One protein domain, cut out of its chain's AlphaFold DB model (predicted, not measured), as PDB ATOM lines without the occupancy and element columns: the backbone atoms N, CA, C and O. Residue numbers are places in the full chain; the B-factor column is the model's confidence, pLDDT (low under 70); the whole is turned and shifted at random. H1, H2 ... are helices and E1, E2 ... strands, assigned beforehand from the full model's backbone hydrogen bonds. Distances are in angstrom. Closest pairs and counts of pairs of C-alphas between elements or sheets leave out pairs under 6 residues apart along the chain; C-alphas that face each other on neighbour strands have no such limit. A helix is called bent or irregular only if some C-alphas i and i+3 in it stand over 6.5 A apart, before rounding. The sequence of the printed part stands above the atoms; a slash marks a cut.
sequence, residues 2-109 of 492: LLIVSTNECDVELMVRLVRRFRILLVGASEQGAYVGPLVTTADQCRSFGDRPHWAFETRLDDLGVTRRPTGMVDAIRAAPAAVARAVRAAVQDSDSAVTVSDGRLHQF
ATOM      1  N   LEU A   2     112.435 197.786 188.650       79.12
ATOM      2  CA  LEU A   2     113.597 197.157 188.012       79.12
ATOM      3  C   LEU A   2     113.594 195.671 188.379       79.12
ATOM      4  O   LEU A   2     113.534 195.353 189.565       79.12
ATOM      5  N   LEU A   3     113.626 194.789 187.386       77.25
ATOM      6  CA  LEU A   3     113.723 193.344 187.577       77.25
ATOM      7  C   LEU A   3     115.116 192.887 187.147       77.25
ATOM      8  O   LEU A   3     115.515 193.144 186.015       77.25
ATOM      9  N   ILE A   4     115.856 192.233 188.042       73.94
ATOM     10  CA  ILE A   4     117.184 191.689 187.738       73.94
ATOM     11  C   ILE A   4     117.017 190.215 187.384       73.94
ATOM     12  O   ILE A   4     116.486 189.451 188.190       73.94
ATOM     13  N   VAL A   5     117.449 189.827 186.186       67.06
ATOM     14  CA  VAL A   5     117.269 188.468 185.662       67.06
ATOM     15  C   VAL A   5     118.631 187.859 185.358       67.06
ATOM     16  O   VAL A   5     119.406 188.415 184.582       67.06
ATOM     17  N   SER A   6     118.908 186.706 185.972       67.00
ATOM     18  CA  SER A   6     120.040 185.855 185.595       67.00
ATOM     19  C   SER A   6     119.665 185.047 184.358       67.00
ATOM     20  O   SER A   6     118.608 184.416 184.322       67.00
ATOM     21  N   THR A   7     120.508 185.090 183.332       57.56
ATOM     22  CA  THR A   7     120.185 184.617 181.977       57.56
ATOM     23  C   THR A   7     120.464 183.137 181.740       57.56
ATOM     24  O   THR A   7     120.448 182.705 180.586       57.56
ATOM     25  N   ASN A   8     120.693 182.344 182.795       53.47
ATOM     26  CA  ASN A   8     121.050 180.938 182.614       53.47
ATOM     27  C   ASN A   8     120.005 180.170 181.780       53.47
ATOM     28  O   ASN A   8     120.399 179.404 180.906       53.47
ATOM     29  N   GLU A   9     118.705 180.458 181.955       54.34
ATOM     30  CA  GLU A   9     117.595 179.799 181.237       54.34
ATOM     31  C   GLU A   9     116.332 180.688 181.145       54.34
ATOM     32  O   GLU A   9     115.242 180.286 181.552       54.34
ATOM     33  N   CYS A  10     116.438 181.942 180.686       60.22
ATOM     34  CA  CYS A  10     115.248 182.804 180.622       60.22
ATOM     35  C   CYS A  10     114.472 182.637 179.303       60.22
ATOM     36  O   CYS A  10     115.008 182.903 178.230       60.22
ATOM     37  N   ASP A  11     113.204 182.229 179.397       74.25
ATOM     38  CA  ASP A  11     112.254 182.166 178.279       74.25
ATOM     39  C   ASP A  11     111.991 183.577 177.708       74.25
ATOM     40  O   ASP A  11     111.615 184.508 178.429       74.25
ATOM     41  N   VAL A  12     112.180 183.738 176.397       77.62
ATOM     42  CA  VAL A  12     111.978 184.993 175.649       77.62
ATOM     43  C   VAL A  12     110.589 185.555 175.824       77.62
ATOM     44  O   VAL A  12     110.427 186.750 176.054       77.62
ATOM     45  N   GLU A  13     109.578 184.704 175.697       82.94
ATOM     46  CA  GLU A  13     108.184 185.105 175.756       82.94
ATOM     47  C   GLU A  13     107.836 185.547 177.173       82.94
ATOM     48  O   GLU A  13     107.085 186.508 177.371       82.94
ATOM     49  N   LEU A  14     108.453 184.920 178.179       83.12
ATOM     50  CA  LEU A  14     108.395 185.415 179.546       83.12
ATOM     51  C   LEU A  14     109.064 186.794 179.669       83.12
ATOM     52  O   LEU A  14     108.444 187.706 180.218       83.12
ATOM     53  N   MET A  15     110.268 186.995 179.123       81.25
ATOM     54  CA  MET A  15     110.934 188.307 179.137       81.25
ATOM     55  C   MET A  15     110.113 189.388 178.421       81.25
ATOM     56  O   MET A  15     109.923 190.470 178.973       81.25
ATOM     57  N   VAL A  16     109.550 189.093 177.247       85.62
ATOM     58  CA  VAL A  16     108.673 189.991 176.477       85.62
ATOM     59  C   VAL A  16     107.428 190.370 177.282       85.62
ATOM     60  O   VAL A  16     106.980 191.519 177.247       85.62
ATOM     61  N   ARG A  17     106.850 189.435 178.041       88.31
ATOM     62  CA  ARG A  17     105.726 189.738 178.942       88.31
ATOM     63  C   ARG A  17     106.164 190.599 180.122       88.31
ATOM     64  O   ARG A  17     105.435 191.519 180.497       88.31
ATOM     65  N   LEU A  18     107.332 190.322 180.697       86.25
ATOM     66  CA  LEU A  18     107.875 191.059 181.835       86.25
ATOM     67  C   LEU A  18     108.266 192.490 181.449       86.25
ATOM     68  O   LEU A  18     107.925 193.421 182.175       86.25
ATOM     69  N   VAL A  19     108.881 192.717 180.288       88.69
ATOM     70  CA  VAL A  19     109.365 194.054 179.901       88.69
ATOM     71  C   VAL A  19     108.230 195.065 179.695       88.69
ATOM     72  O   VAL A  19     108.410 196.266 179.855       88.69
ATOM     73  N   ARG A  20     107.001 194.585 179.455       88.94
ATOM     74  CA  ARG A  20     105.790 195.428 179.426       88.94
ATOM     75  C   ARG A  20     105.456 196.064 180.780       88.94
ATOM     76  O   ARG A  20     104.679 197.013 180.830       88.94
ATOM     77  N   ARG A  21     105.978 195.519 181.884       89.88
ATOM     78  CA  ARG A  21     105.708 195.967 183.265       89.88
ATOM     79  C   ARG A  21     106.969 196.389 184.021       89.88
ATOM     80  O   ARG A  21     106.879 197.092 185.028       89.88
ATOM     81  N   PHE A  22     108.135 195.953 183.558       90.12
ATOM     82  CA  PHE A  22     109.410 196.103 184.244       90.12
ATOM     83  C   PHE A  22     110.482 196.607 183.280       90.12
ATOM     84  O   PHE A  22     110.490 196.251 182.111       90.12
ATOM     85  N   ARG A  23     111.448 197.370 183.798       87.75
ATOM     86  CA  ARG A  23     112.759 197.489 183.142       87.75
ATOM     87  C   ARG A  23     113.562 196.268 183.581       87.75
ATOM     88  O   ARG A  23     113.626 196.014 184.787       87.75
ATOM     89  N   ILE A  24     114.112 195.505 182.647       84.56
ATOM     90  CA  ILE A  24     114.825 194.260 182.949       84.56
ATOM     91  C   ILE A  24     116.323 194.521 182.843       84.56
ATOM     92  O   ILE A  24     116.793 194.993 181.818       84.56
ATOM     93  N   LEU A  25     117.073 194.224 183.896       83.38
ATOM     94  CA  LEU A  25     118.527 194.308 183.894       83.38
ATOM     95  C   LEU A  25     119.098 192.895 183.859       83.38
ATOM     96  O   LEU A  25     118.829 192.096 184.761       83.38
ATOM     97  N   LEU A  26     119.863 192.594 182.814       80.25
ATOM     98  CA  LEU A  26     120.485 191.284 182.661       80.25
ATOM     99  C   LEU A  26     121.723 191.187 183.558       80.25
ATOM    100  O   LEU A  26     122.443 192.166 183.749       80.25
ATOM    101  N   VAL A  27     121.954 190.020 184.152       77.75
ATOM    102  CA  VAL A  27     123.164 189.733 184.932       77.75
ATOM    103  C   VAL A  27     123.723 188.369 184.563       77.75
ATOM    104  O   VAL A  27     122.969 187.441 184.272       77.75
ATOM    105  N   GLY A  28     125.044 188.239 184.630       75.12
ATOM    106  CA  GLY A  28     125.729 186.968 184.414       75.12
ATOM    107  C   GLY A  28     127.206 187.039 184.786       75.12
ATOM    108  O   GLY A  28     127.626 187.930 185.528       75.12
ATOM    109  N   ALA A  29     127.988 186.085 184.284       68.12
ATOM    110  CA  ALA A  29     129.435 186.014 184.473       68.12
ATOM    111  C   ALA A  29     130.167 185.923 183.129       68.12
ATOM    112  O   ALA A  29     129.596 185.484 182.140       68.12
ATOM    113  N   SER A  30     131.413 186.380 183.100       63.84
ATOM    114  CA  SER A  30     132.265 186.546 181.917       63.84
ATOM    115  C   SER A  30     133.714 186.221 182.274       63.84
ATOM    116  O   SER A  30     134.011 186.209 183.462       63.84
ATOM    117  N   GLU A  31     134.651 186.063 181.331       58.75
ATOM    118  CA  GLU A  31     136.084 185.915 181.690       58.75
ATOM    119  C   GLU A  31     136.614 187.056 182.582       58.75
ATOM    120  O   GLU A  31     137.554 186.869 183.352       58.75
ATOM    121  N   GLN A  32     136.000 188.241 182.502       65.94
ATOM    122  CA  GLN A  32     136.362 189.418 183.294       65.94
ATOM    123  C   GLN A  32     135.682 189.451 184.680       65.94
ATOM    124  O   GLN A  32     136.012 190.298 185.510       65.94
ATOM    125  N   GLY A  33     134.769 188.516 184.962       72.19
ATOM    126  CA  GLY A  33     134.014 188.405 186.211       72.19
ATOM    127  C   GLY A  33     132.502 188.562 186.028       72.19
ATOM    128  O   GLY A  33     131.977 188.528 184.913       72.19
ATOM    129  N   ALA A  34     131.788 188.720 187.143       80.06
ATOM    130  CA  ALA A  34     130.360 189.021 187.137       80.06
ATOM    131  C   ALA A  34     130.083 190.390 186.500       80.06
ATOM    132  O   ALA A  34     130.852 191.333 186.698       80.06
ATOM    133  N   TYR A  35     128.968 190.523 185.787       77.44
ATOM    134  CA  TYR A  35     128.584 191.764 185.116       77.44
ATOM    135  C   TYR A  35     127.104 192.089 185.290       77.44
ATOM    136  O   TYR A  35     126.270 191.212 185.523       77.44
ATOM    137  N   VAL A  36     126.777 193.363 185.102       80.94
ATOM    138  CA  VAL A  36     125.408 193.871 185.135       80.94
ATOM    139  C   VAL A  36     125.111 194.675 183.871       80.94
ATOM    140  O   VAL A  36     125.858 195.592 183.555       80.94
ATOM    141  N   GLY A  37     124.020 194.359 183.177       78.62
ATOM    142  CA  GLY A  37     123.608 194.933 181.894       78.62
ATOM    143  C   GLY A  37     123.568 193.890 180.761       78.62
ATOM    144  O   GLY A  37     124.056 192.773 180.949       78.62
ATOM    145  N   PRO A  38     122.993 194.224 179.591       74.75
ATOM    146  CA  PRO A  38     122.343 195.495 179.254       74.75
ATOM    147  C   PRO A  38     120.984 195.679 179.947       74.75
ATOM    148  O   PRO A  38     120.439 194.756 180.569       74.75
ATOM    149  N   LEU A  39     120.438 196.895 179.856       81.88
ATOM    150  CA  LEU A  39     119.092 197.210 180.326       81.88
ATOM    151  C   LEU A  39     118.081 197.090 179.183       81.88
ATOM    152  O   LEU A  39     118.107 197.853 178.223       81.88
ATOM    153  N   VAL A  40     117.117 196.200 179.364       81.38
ATOM    154  CA  VAL A  40     116.050 195.907 178.415       81.38
ATOM    155  C   VAL A  40     114.777 196.640 178.827       81.38
ATOM    156  O   VAL A  40     114.297 196.524 179.961       81.38
ATOM    157  N   THR A  41     114.230 197.425 177.907       86.44
ATOM    158  CA  THR A  41     113.051 198.273 178.117       86.44
ATOM    159  C   THR A  41     111.948 198.038 177.088       86.44
ATOM    160  O   THR A  41     110.828 198.498 177.308       86.44
ATOM    161  N   THR A  42     112.213 197.292 176.011       86.94
ATOM    162  CA  THR A  42     111.213 196.982 174.979       86.94
ATOM    163  C   THR A  42     111.139 195.490 174.651       86.94
ATOM    164  O   THR A  42     112.077 194.725 174.876       86.94
ATOM    165  N   ALA A  43     109.997 195.070 174.098       83.69
ATOM    166  CA  ALA A  43     109.796 193.701 173.626       83.69
ATOM    167  C   ALA A  43     110.748 193.343 172.478       83.69
ATOM    168  O   ALA A  43     111.223 192.216 172.420       83.69
ATOM    169  N   ASP A  44     111.053 194.294 171.597       77.19
ATOM    170  CA  ASP A  44     111.961 194.056 170.474       77.19
ATOM    171  C   ASP A  44     113.395 193.868 170.957       77.19
ATOM    172  O   ASP A  44     114.080 192.966 170.486       77.19
ATOM    173  N   GLN A  45     113.813 194.619 171.984       73.69
ATOM    174  CA  GLN A  45     115.066 194.333 172.670       73.69
ATOM    175  C   GLN A  45     115.026 192.922 173.280       73.69
ATOM    176  O   GLN A  45     115.923 192.133 173.002       73.69
ATOM    177  N   CYS A  46     113.969 192.536 174.013       74.00
ATOM    178  CA  CYS A  46     113.834 191.167 174.542       74.00
ATOM    179  C   CYS A  46     113.938 190.084 173.464       74.00
ATOM    180  O   CYS A  46     114.590 189.078 173.708       74.00
ATOM    181  N   ARG A  47     113.318 190.270 172.294       72.50
ATOM    182  CA  ARG A  47     113.390 189.310 171.179       72.50
ATOM    183  C   ARG A  47     114.771 189.279 170.540       72.50
ATOM    184  O   ARG A  47     115.288 188.198 170.294       72.50
ATOM    185  N   SER A  48     115.418 190.438 170.406       63.00
ATOM    186  CA  SER A  48     116.824 190.509 169.987       63.00
ATOM    187  C   SER A  48     117.768 189.797 170.967       63.00
ATOM    188  O   SER A  48     118.818 189.311 170.560       63.00
ATOM    189  N   PHE A  49     117.376 189.686 172.244       60.56
ATOM    190  CA  PHE A  49     118.068 188.878 173.254       60.56
ATOM    191  C   PHE A  49     117.593 187.420 173.311       60.56
ATOM    192  O   PHE A  49     118.261 186.593 173.921       60.56
ATOM    193  N   GLY A  50     116.423 187.121 172.755       44.16
ATOM    194  CA  GLY A  50     115.628 185.971 173.138       44.16
ATOM    195  C   GLY A  50     115.735 184.772 172.211       44.16
ATOM    196  O   GLY A  50     115.825 183.650 172.701       44.16
ATOM    197  N   ASP A  51     115.788 184.964 170.894       47.88
ATOM    198  CA  ASP A  51     115.770 183.832 169.948       47.88
ATOM    199  C   ASP A  51     116.975 182.882 170.087       47.88
ATOM    200  O   ASP A  51     117.072 181.867 169.397       47.88
ATOM    201  N   ARG A  52     117.916 183.193 170.985       50.09
ATOM    202  CA  ARG A  52     119.085 182.381 171.287       50.09
ATOM    203  C   ARG A  52     119.259 182.322 172.806       50.09
ATOM    204  O   ARG A  52     119.714 183.298 173.405       50.09
ATOM    205  N   PRO A  53     118.902 181.193 173.447       38.31
ATOM    206  CA  PRO A  53     119.207 180.996 174.853       38.31
ATOM    207  C   PRO A  53     120.732 181.040 175.018       38.31
ATOM    208  O   PRO A  53     121.473 180.916 174.044       38.31
ATOM    209  N   HIS A  54     121.212 181.167 176.252       47.03
ATOM    210  CA  HIS A  54     122.627 181.059 176.628       47.03
ATOM    211  C   HIS A  54     123.459 182.361 176.536       47.03
ATOM    212  O   HIS A  54     124.510 182.423 175.905       47.03
ATOM    213  N   TRP A  55     123.084 183.376 177.312       46.03
ATOM    214  CA  TRP A  55     124.074 184.326 177.862       46.03
ATOM    215  C   TRP A  55     124.788 183.755 179.109       46.03
ATOM    216  O   TRP A  55     125.667 184.390 179.692       46.03
ATOM    217  N   ALA A  56     124.433 182.521 179.484       46.50
ATOM    218  CA  ALA A  56     125.039 181.686 180.513       46.50
ATOM    219  C   ALA A  56     126.482 181.294 180.143       46.50
ATOM    220  O   ALA A  56     126.757 180.190 179.672       46.50
ATOM    221  N   PHE A  57     127.420 182.223 180.307       50.50
ATOM    222  CA  PHE A  57     128.824 182.010 179.955       50.50
ATOM    223  C   PHE A  57     129.472 180.893 180.793       50.50
ATOM    224  O   PHE A  57     130.398 180.242 180.327       50.50
ATOM    225  N   GLU A  58     128.968 180.618 182.003       44.03
ATOM    226  CA  GLU A  58     129.581 179.656 182.929       44.03
ATOM    227  C   GLU A  58     129.725 178.248 182.346       44.03
ATOM    228  O   GLU A  58     130.801 177.672 182.477       44.03
ATOM    229  N   THR A  59     128.709 177.719 181.657       44.22
ATOM    230  CA  THR A  59     128.784 176.394 181.011       44.22
ATOM    231  C   THR A  59     129.681 176.407 179.768       44.22
ATOM    232  O   THR A  59     130.299 175.401 179.451       44.22
ATOM    233  N   ARG A  60     129.806 177.557 179.092       51.53
ATOM    234  CA  ARG A  60     130.497 177.721 177.797       51.53
ATOM    235  C   ARG A  60     132.001 177.950 177.902       51.53
ATOM    236  O   ARG A  60     132.715 177.808 176.916       51.53
ATOM    237  N   LEU A  61     132.486 178.335 179.078       52.28
ATOM    238  CA  LEU A  61     133.906 178.588 179.307       52.28
ATOM    239  C   LEU A  61     134.764 177.335 179.102       52.28
ATOM    240  O   LEU A  61     135.851 177.456 178.551       52.28
ATOM    241  N   ASP A  62     134.267 176.148 179.458       51.75
ATOM    242  CA  ASP A  62     134.998 174.899 179.192       51.75
ATOM    243  C   ASP A  62     135.140 174.646 177.691       51.75
ATOM    244  O   ASP A  62     136.232 174.345 177.211       51.75
ATOM    245  N   ASP A  63     134.049 174.837 176.949       47.31
ATOM    246  CA  ASP A  63     133.973 174.578 175.507       47.31
ATOM    247  C   ASP A  63     134.798 175.579 174.683       47.31
ATOM    248  O   ASP A  63     135.210 175.286 173.561       47.31
ATOM    249  N   LEU A  64     135.060 176.765 175.240       47.19
ATOM    250  CA  LEU A  64     135.961 177.773 174.675       47.19
ATOM    251  C   LEU A  64     137.424 177.589 175.121       47.19
ATOM    252  O   LEU A  64     138.277 178.394 174.747       47.19
ATOM    253  N   GLY A  65     137.732 176.545 175.902       48.88
ATOM    254  CA  GLY A  65     139.083 176.252 176.393       48.88
ATOM    255  C   GLY A  65     139.532 177.125 177.571       48.88
ATOM    256  O   GLY A  65     140.727 177.214 177.862       48.88
ATOM    257  N   VAL A  66     138.601 177.779 178.265       47.84
ATOM    258  CA  VAL A  66     138.891 178.676 179.386       47.84
ATOM    259  C   VAL A  66     138.975 177.890 180.689       47.84
ATOM    260  O   VAL A  66     137.983 177.444 181.256       47.84
ATOM    261  N   THR A  67     140.187 177.765 181.216       50.09
ATOM    262  CA  THR A  67     140.481 176.934 182.395       50.09
ATOM    263  C   THR A  67     140.205 177.619 183.737       50.09
ATOM    264  O   THR A  67     140.173 176.958 184.775       50.09
ATOM    265  N   ARG A  68     139.993 178.942 183.753       52.84
ATOM    266  CA  ARG A  68     139.727 179.715 184.973       52.84
ATOM    267  C   ARG A  68     138.270 180.162 185.011       52.84
ATOM    268  O   ARG A  68     137.853 180.995 184.213       52.84
ATOM    269  N   ARG A  69     137.510 179.648 185.981       58.59
ATOM    270  CA  ARG A  69     136.118 180.064 186.186       58.59
ATOM    271  C   ARG A  69     136.057 181.487 186.739       58.59
ATOM    272  O   ARG A  69     136.752 181.785 187.716       58.59
ATOM    273  N   PRO A  70     135.229 182.362 186.161       61.81
ATOM    274  CA  PRO A  70     134.942 183.647 186.751       61.81
ATOM    275  C   PRO A  70     134.044 183.494 187.968       61.81
ATOM    276  O   PRO A  70     133.314 182.520 188.124       61.81
ATOM    277  N   THR A  71     134.102 184.493 188.838       64.12
ATOM    278  CA  THR A  71     133.193 184.601 189.974       64.12
ATOM    279  C   THR A  71     131.767 184.778 189.457       64.12
ATOM    280  O   THR A  71     131.478 185.774 188.789       64.12
ATOM    281  N   GLY A  72     130.887 183.825 189.772       70.50
ATOM    282  CA  GLY A  72     129.471 183.907 189.433       70.50
ATOM    283  C   GLY A  72     128.789 185.100 190.107       70.50
ATOM    284  O   GLY A  72     129.270 185.632 191.110       70.50
ATOM    285  N   MET A  73     127.638 185.533 189.581       76.12
ATOM    286  CA  MET A  73     126.941 186.719 190.105       76.12
ATOM    287  C   MET A  73     126.545 186.568 191.584       76.12
ATOM    288  O   MET A  73     126.646 187.520 192.355       76.12
ATOM    289  N   VAL A  74     126.143 185.367 192.012       77.19
ATOM    290  CA  VAL A  74     125.809 185.092 193.423       77.19
ATOM    291  C   VAL A  74     127.024 185.302 194.326       77.19
ATOM    292  O   VAL A  74     126.915 185.948 195.370       77.19
ATOM    293  N   ASP A  75     128.189 184.811 193.911       76.75
ATOM    294  CA  ASP A  75     129.428 184.974 194.666       76.75
ATOM    295  C   ASP A  75     129.898 186.430 194.656       76.75
ATOM    296  O   ASP A  75     130.330 186.940 195.687       76.75
ATOM    297  N   ALA A  76     129.719 187.144 193.543       81.88
ATOM    298  CA  ALA A  76     130.013 188.569 193.455       81.88
ATOM    299  C   ALA A  76     129.113 189.412 194.379       81.88
ATOM    300  O   ALA A  76     129.601 190.328 195.043       81.88
ATOM    301  N   ILE A  77     127.820 189.076 194.488       81.62
ATOM    302  CA  ILE A  77     126.888 189.711 195.435       81.62
ATOM    303  C   ILE A  77     127.320 189.452 196.878       81.62
ATOM    304  O   ILE A  77     127.289 190.373 197.692       81.62
ATOM    305  N   ARG A  78     127.729 188.221 197.204       82.81
ATOM    306  CA  ARG A  78     128.180 187.860 198.557       82.81
ATOM    307  C   ARG A  78     129.494 188.541 198.925       82.81
ATOM    308  O   ARG A  78     129.619 189.055 200.030       82.81
ATOM    309  N   ALA A  79     130.455 188.552 198.005       85.94
ATOM    310  CA  ALA A  79     131.788 189.091 198.243       85.94
ATOM    311  C   ALA A  79     131.816 190.627 198.229       85.94
ATOM    312  O   ALA A  79     132.540 191.236 199.014       85.94
ATOM    313  N   ALA A  80     131.046 191.266 197.343       86.81
ATOM    314  CA  ALA A  80     131.130 192.706 197.099       86.81
ATOM    315  C   ALA A  80     129.768 193.345 196.732       86.81
ATOM    316  O   ALA A  80     129.627 193.946 195.659       86.81
ATOM    317  N   PRO A  81     128.760 193.331 197.628       88.81
ATOM    318  CA  PRO A  81     127.408 193.822 197.323       88.81
ATOM    319  C   PRO A  81     127.377 195.311 196.937       88.81
ATOM    320  O   PRO A  81     126.603 195.729 196.073       88.81
ATOM    321  N   ALA A  82     128.262 196.127 197.519       88.06
ATOM    322  CA  ALA A  82     128.394 197.539 197.162       88.06
ATOM    323  C   ALA A  82     128.916 197.743 195.730       88.06
ATOM    324  O   ALA A  82     128.526 198.708 195.069       88.06
ATOM    325  N   ALA A  83     129.784 196.850 195.243       84.62
ATOM    326  CA  ALA A  83     130.293 196.895 193.877       84.62
ATOM    327  C   ALA A  83     129.196 196.520 192.874       84.62
ATOM    328  O   ALA A  83     128.977 197.260 191.916       84.62
ATOM    329  N   VAL A  84     128.410 195.478 193.171       85.44
ATOM    330  CA  VAL A  84     127.220 195.119 192.380       85.44
ATOM    331  C   VAL A  84     126.237 196.290 192.314       85.44
ATOM    332  O   VAL A  84     125.791 196.661 191.233       85.44
ATOM    333  N   ALA A  85     125.950 196.952 193.439       85.88
ATOM    334  CA  ALA A  85     125.052 198.108 193.460       85.88
ATOM    335  C   ALA A  85     125.578 199.313 192.652       85.88
ATOM    336  O   ALA A  85     124.788 200.110 192.138       85.88
ATOM    337  N   ARG A  86     126.902 199.495 192.545       86.62
ATOM    338  CA  ARG A  86     127.496 200.498 191.641       86.62
ATOM    339  C   ARG A  86     127.333 200.085 190.180       86.62
ATOM    340  O   ARG A  86     126.879 200.910 189.395       86.62
ATOM    341  N   ALA A  87     127.615 198.825 189.851       85.44
ATOM    342  CA  ALA A  87     127.450 198.286 188.502       85.44
ATOM    343  C   ALA A  87     125.994 198.390 188.015       85.44
ATOM    344  O   ALA A  87     125.755 198.898 186.926       85.44
ATOM    345  N   VAL A  88     125.016 198.040 188.861       85.38
ATOM    346  CA  VAL A  88     123.577 198.226 188.587       85.38
ATOM    347  C   VAL A  88     123.247 199.685 188.283       85.38
ATOM    348  O   VAL A  88     122.569 199.967 187.300       85.38
ATOM    349  N   ARG A  89     123.722 200.628 189.107       86.56
ATOM    350  CA  ARG A  89     123.451 202.056 188.887       86.56
ATOM    351  C   ARG A  89     124.033 202.554 187.569       86.56
ATOM    352  O   ARG A  89     123.341 203.282 186.866       86.56
ATOM    353  N   ALA A  90     125.251 202.140 187.238       83.88
ATOM    354  CA  ALA A  90     125.906 202.511 185.990       83.88
ATOM    355  C   ALA A  90     125.202 201.893 184.765       83.88
ATOM    356  O   ALA A  90     124.856 202.617 183.839       83.88
ATOM    357  N   ALA A  91     124.872 200.599 184.791       81.81
ATOM    358  CA  ALA A  91     124.170 199.928 183.689       81.81
ATOM    359  C   ALA A  91     122.737 200.455 183.460       81.81
ATOM    360  O   ALA A  91     122.195 200.376 182.365       81.81
ATOM    361  N   VAL A  92     122.094 201.031 184.482       84.38
ATOM    362  CA  VAL A  92     120.776 201.676 184.325       84.38
ATOM    363  C   VAL A  92     120.866 203.038 183.618       84.38
ATOM    364  O   VAL A  92     119.857 203.502 183.077       84.38
ATOM    365  N   GLN A  93     122.039 203.682 183.633       86.12
ATOM    366  CA  GLN A  93     122.287 204.969 182.974       86.12
ATOM    367  C   GLN A  93     122.634 204.817 181.488       86.12
ATOM    368  O   GLN A  93     122.411 205.756 180.730       86.12
ATOM    369  N   ASP A  94     123.137 203.650 181.082       79.00
ATOM    370  CA  ASP A  94     123.524 203.345 179.706       79.00
ATOM    371  C   ASP A  94     123.008 201.952 179.315       79.00
ATOM    372  O   ASP A  94     123.565 200.930 179.717       79.00
ATOM    373  N   SER A  95     121.909 201.916 178.556       71.88
ATOM    374  CA  SER A  95     121.226 200.670 178.190       71.88
ATOM    375  C   SER A  95     122.019 199.782 177.240       71.88
ATOM    376  O   SER A  95     121.750 198.583 177.199       71.88
ATOM    377  N   ASP A  96     122.996 200.346 176.527       69.62
ATOM    378  CA  ASP A  96     123.811 199.643 175.531       69.62
ATOM    379  C   ASP A  96     125.160 199.195 176.108       69.62
ATOM    380  O   ASP A  96     126.072 198.801 175.372       69.62
ATOM    381  N   SER A  97     125.282 199.229 177.438       73.88
ATOM    382  CA  SER A  97     126.483 198.837 178.154       73.88
ATOM    383  C   SER A  97     126.214 197.797 179.245       73.88
ATOM    384  O   SER A  97     125.161 197.751 179.881       73.88
ATOM    385  N   ALA A  98     127.220 196.969 179.494       75.94
ATOM    386  CA  ALA A  98     127.375 196.154 180.685       75.94
ATOM    387  C   ALA A  98     128.479 196.737 181.576       75.94
ATOM    388  O   ALA A  98     129.375 197.432 181.108       75.94
ATOM    389  N   VAL A  99     128.438 196.457 182.872       80.94
ATOM    390  CA  VAL A  99     129.451 196.910 183.830       80.94
ATOM    391  C   VAL A  99     130.006 195.707 184.564       80.94
ATOM    392  O   VAL A  99     129.244 194.958 185.181       80.94
ATOM    393  N   THR A 100     131.323 195.529 184.516       82.25
ATOM    394  CA  THR A 100     131.999 194.474 185.272       82.25
ATOM    395  C   THR A 100     132.002 194.833 186.754       82.25
ATOM    396  O   THR A 100     132.329 195.948 187.151       82.25
ATOM    397  N   VAL A 101     131.585 193.892 187.600       82.75
ATOM    398  CA  VAL A 101     131.378 194.127 189.035       82.75
ATOM    399  C   VAL A 101     132.699 194.337 189.774       82.75
ATOM    400  O   VAL A 101     132.752 195.146 190.698       82.75
ATOM    401  N   SER A 102     133.752 193.608 189.399       80.31
ATOM    402  CA  SER A 102     135.035 193.599 190.113       80.31
ATOM    403  C   SER A 102     135.771 194.938 190.033       80.31
ATOM    404  O   SER A 102     136.278 195.412 191.048       80.31
ATOM    405  N   ASP A 103     135.795 195.561 188.856       80.38
ATOM    406  CA  ASP A 103     136.556 196.783 188.572       80.38
ATOM    407  C   ASP A 103     135.679 197.987 188.181       80.38
ATOM    408  O   ASP A 103     136.170 199.113 188.101       80.38
ATOM    409  N   GLY A 104     134.374 197.786 187.984       81.88
ATOM    410  CA  GLY A 104     133.448 198.831 187.551       81.88
ATOM    411  C   GLY A 104     133.637 199.256 186.094       81.88
ATOM    412  O   GLY A 104     133.110 200.301 185.706       81.88
ATOM    413  N   ARG A 105     134.389 198.497 185.289       81.44
ATOM    414  CA  ARG A 105     134.654 198.845 183.893       81.44
ATOM    415  C   ARG A 105     133.375 198.748 183.066       81.44
ATOM    416  O   ARG A 105     132.647 197.758 183.132       81.44
ATOM    417  N   LEU A 106     133.121 199.792 182.278       79.75
ATOM    418  CA  LEU A 106     132.021 199.845 181.321       79.75
ATOM    419  C   LEU A 106     132.408 199.082 180.051       79.75
ATOM    420  O   LEU A 106     133.455 199.345 179.456       79.75
ATOM    421  N   HIS A 107     131.533 198.180 179.632       74.56
ATOM    422  CA  HIS A 107     131.631 197.412 178.408       74.56
ATOM    423  C   HIS A 107     130.475 197.778 177.484       74.56
ATOM    424  O   HIS A 107     129.330 197.561 177.848       74.56
ATOM    425  N   GLN A 108     130.752 198.323 176.307       71.06
ATOM    426  CA  GLN A 108     129.729 198.655 175.322       71.06
ATOM    427  C   GLN A 108     129.475 197.465 174.399       71.06
ATOM    428  O   GLN A 108     130.423 196.847 173.919       71.06
ATOM    429  N   PHE A 109     128.217 197.179 174.081       66.62
ATOM    430  CA  PHE A 109     127.901 196.202 173.039       66.62
ATOM    431  C   PHE A 109     128.193 196.803 171.657       66.62
ATOM    432  O   PHE A 109     127.866 197.975 171.434       66.62
TER     433      PHE A 109
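Overview. This is residues 2 to 109 of the 492 residues of the protein "YcaO-like family protein" of Nocardioides zeae (UniProt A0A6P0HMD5). The core is a strongly twisted sheet of five strands, with the long helix H5 laid slantwise over one face and the short H4 standing up from that same face. H1 is on the opposite face, by the end where E2 begins and E3 ends, and H2, which only grazes the sheet, packs on H1, while H3 grazes the sheet by the other end of E2. The printed part has 108 residues, with five named helices and five named strands along the chain as E1 H1 E2 E3 H2 H3 H4 H5 E4 E5. The sheet's order is E1 E2 E3 E4 E5, mixed, and the class is mixed, helices and strands. The whole is compact, with a radius of gyration of the C-alphas of 13.3 A and spans of 37 by 31 by 23 A.

Along the chain. Find C-alpha 2 at (113.597, 197.157, 188.012), where E1 begins and runs to residue 6. H1 follows at residues 12 to 19. E2, residues 23 to 30, covers 22.4 A, and E3, residues 33 to 40, covers 21.0 A. Next come H2 at 43 to 50, H3 at 57 to 63 and H4 at 73 to 79. Find C-alpha 81 at (127.408, 193.822, 197.323); from there H5 runs 18.9 A to residue 93. E4 is residues 97 to 100, and E5, residues 106 to 108, ends at C-alpha 108 (129.729, 198.655, 175.322).

Arrangement. Look first at E1 and E2, parallel neighbours, with N 3 and O 23 2.9 A apart. E1, H1 and E2 form a strand-helix-strand unit, two parallel neighbour strands with a helix between, whose crossover is right-handed. The hairpin E2 and E3 is antiparallel, with N 37 and O 26 at 2.8 A. E3 and E4 are antiparallel, with N 99 and O 36 at 2.8 A. The hairpin E4 and E5 is antiparallel, with N 98 and O 107 at 2.7 A. H5 is over E3 at a height over the sheet of 8.0 A, only just slantwise to the strands at 31 degrees on the local plane; its closest C-alphas to E3 are Ala 91 and Gly 37, 5.3 A. H4 stands up from the sheet at 50 degrees, on the same face as H5. H1 is on the opposite face and touches H2, closest at the C-alphas of Val 12 and Gly 50, 4.5 A, at a steep tilt of 38 degrees, opposite ways. H2 and H3 each only graze the sheet. H3 is irregular, but only just: C-alphas 59 and 62 are 6.6 A apart. Every O i to N i+4 pair is within hydrogen-bond range in H1, H2 and H4; H5 has 8 of 9, and H3 has 1 of 3, beside 2 of 4 O i to N i+3 pairs.

Size, cuts and confidence. The two C-alphas farthest apart, of Arg 21 and Thr 67, are 39.7 A apart. The printed part has no cut, and no link is long. The mean pLDDT of the printed part is 72.4, and 36 residues are under 70, among them residues 48 to 71.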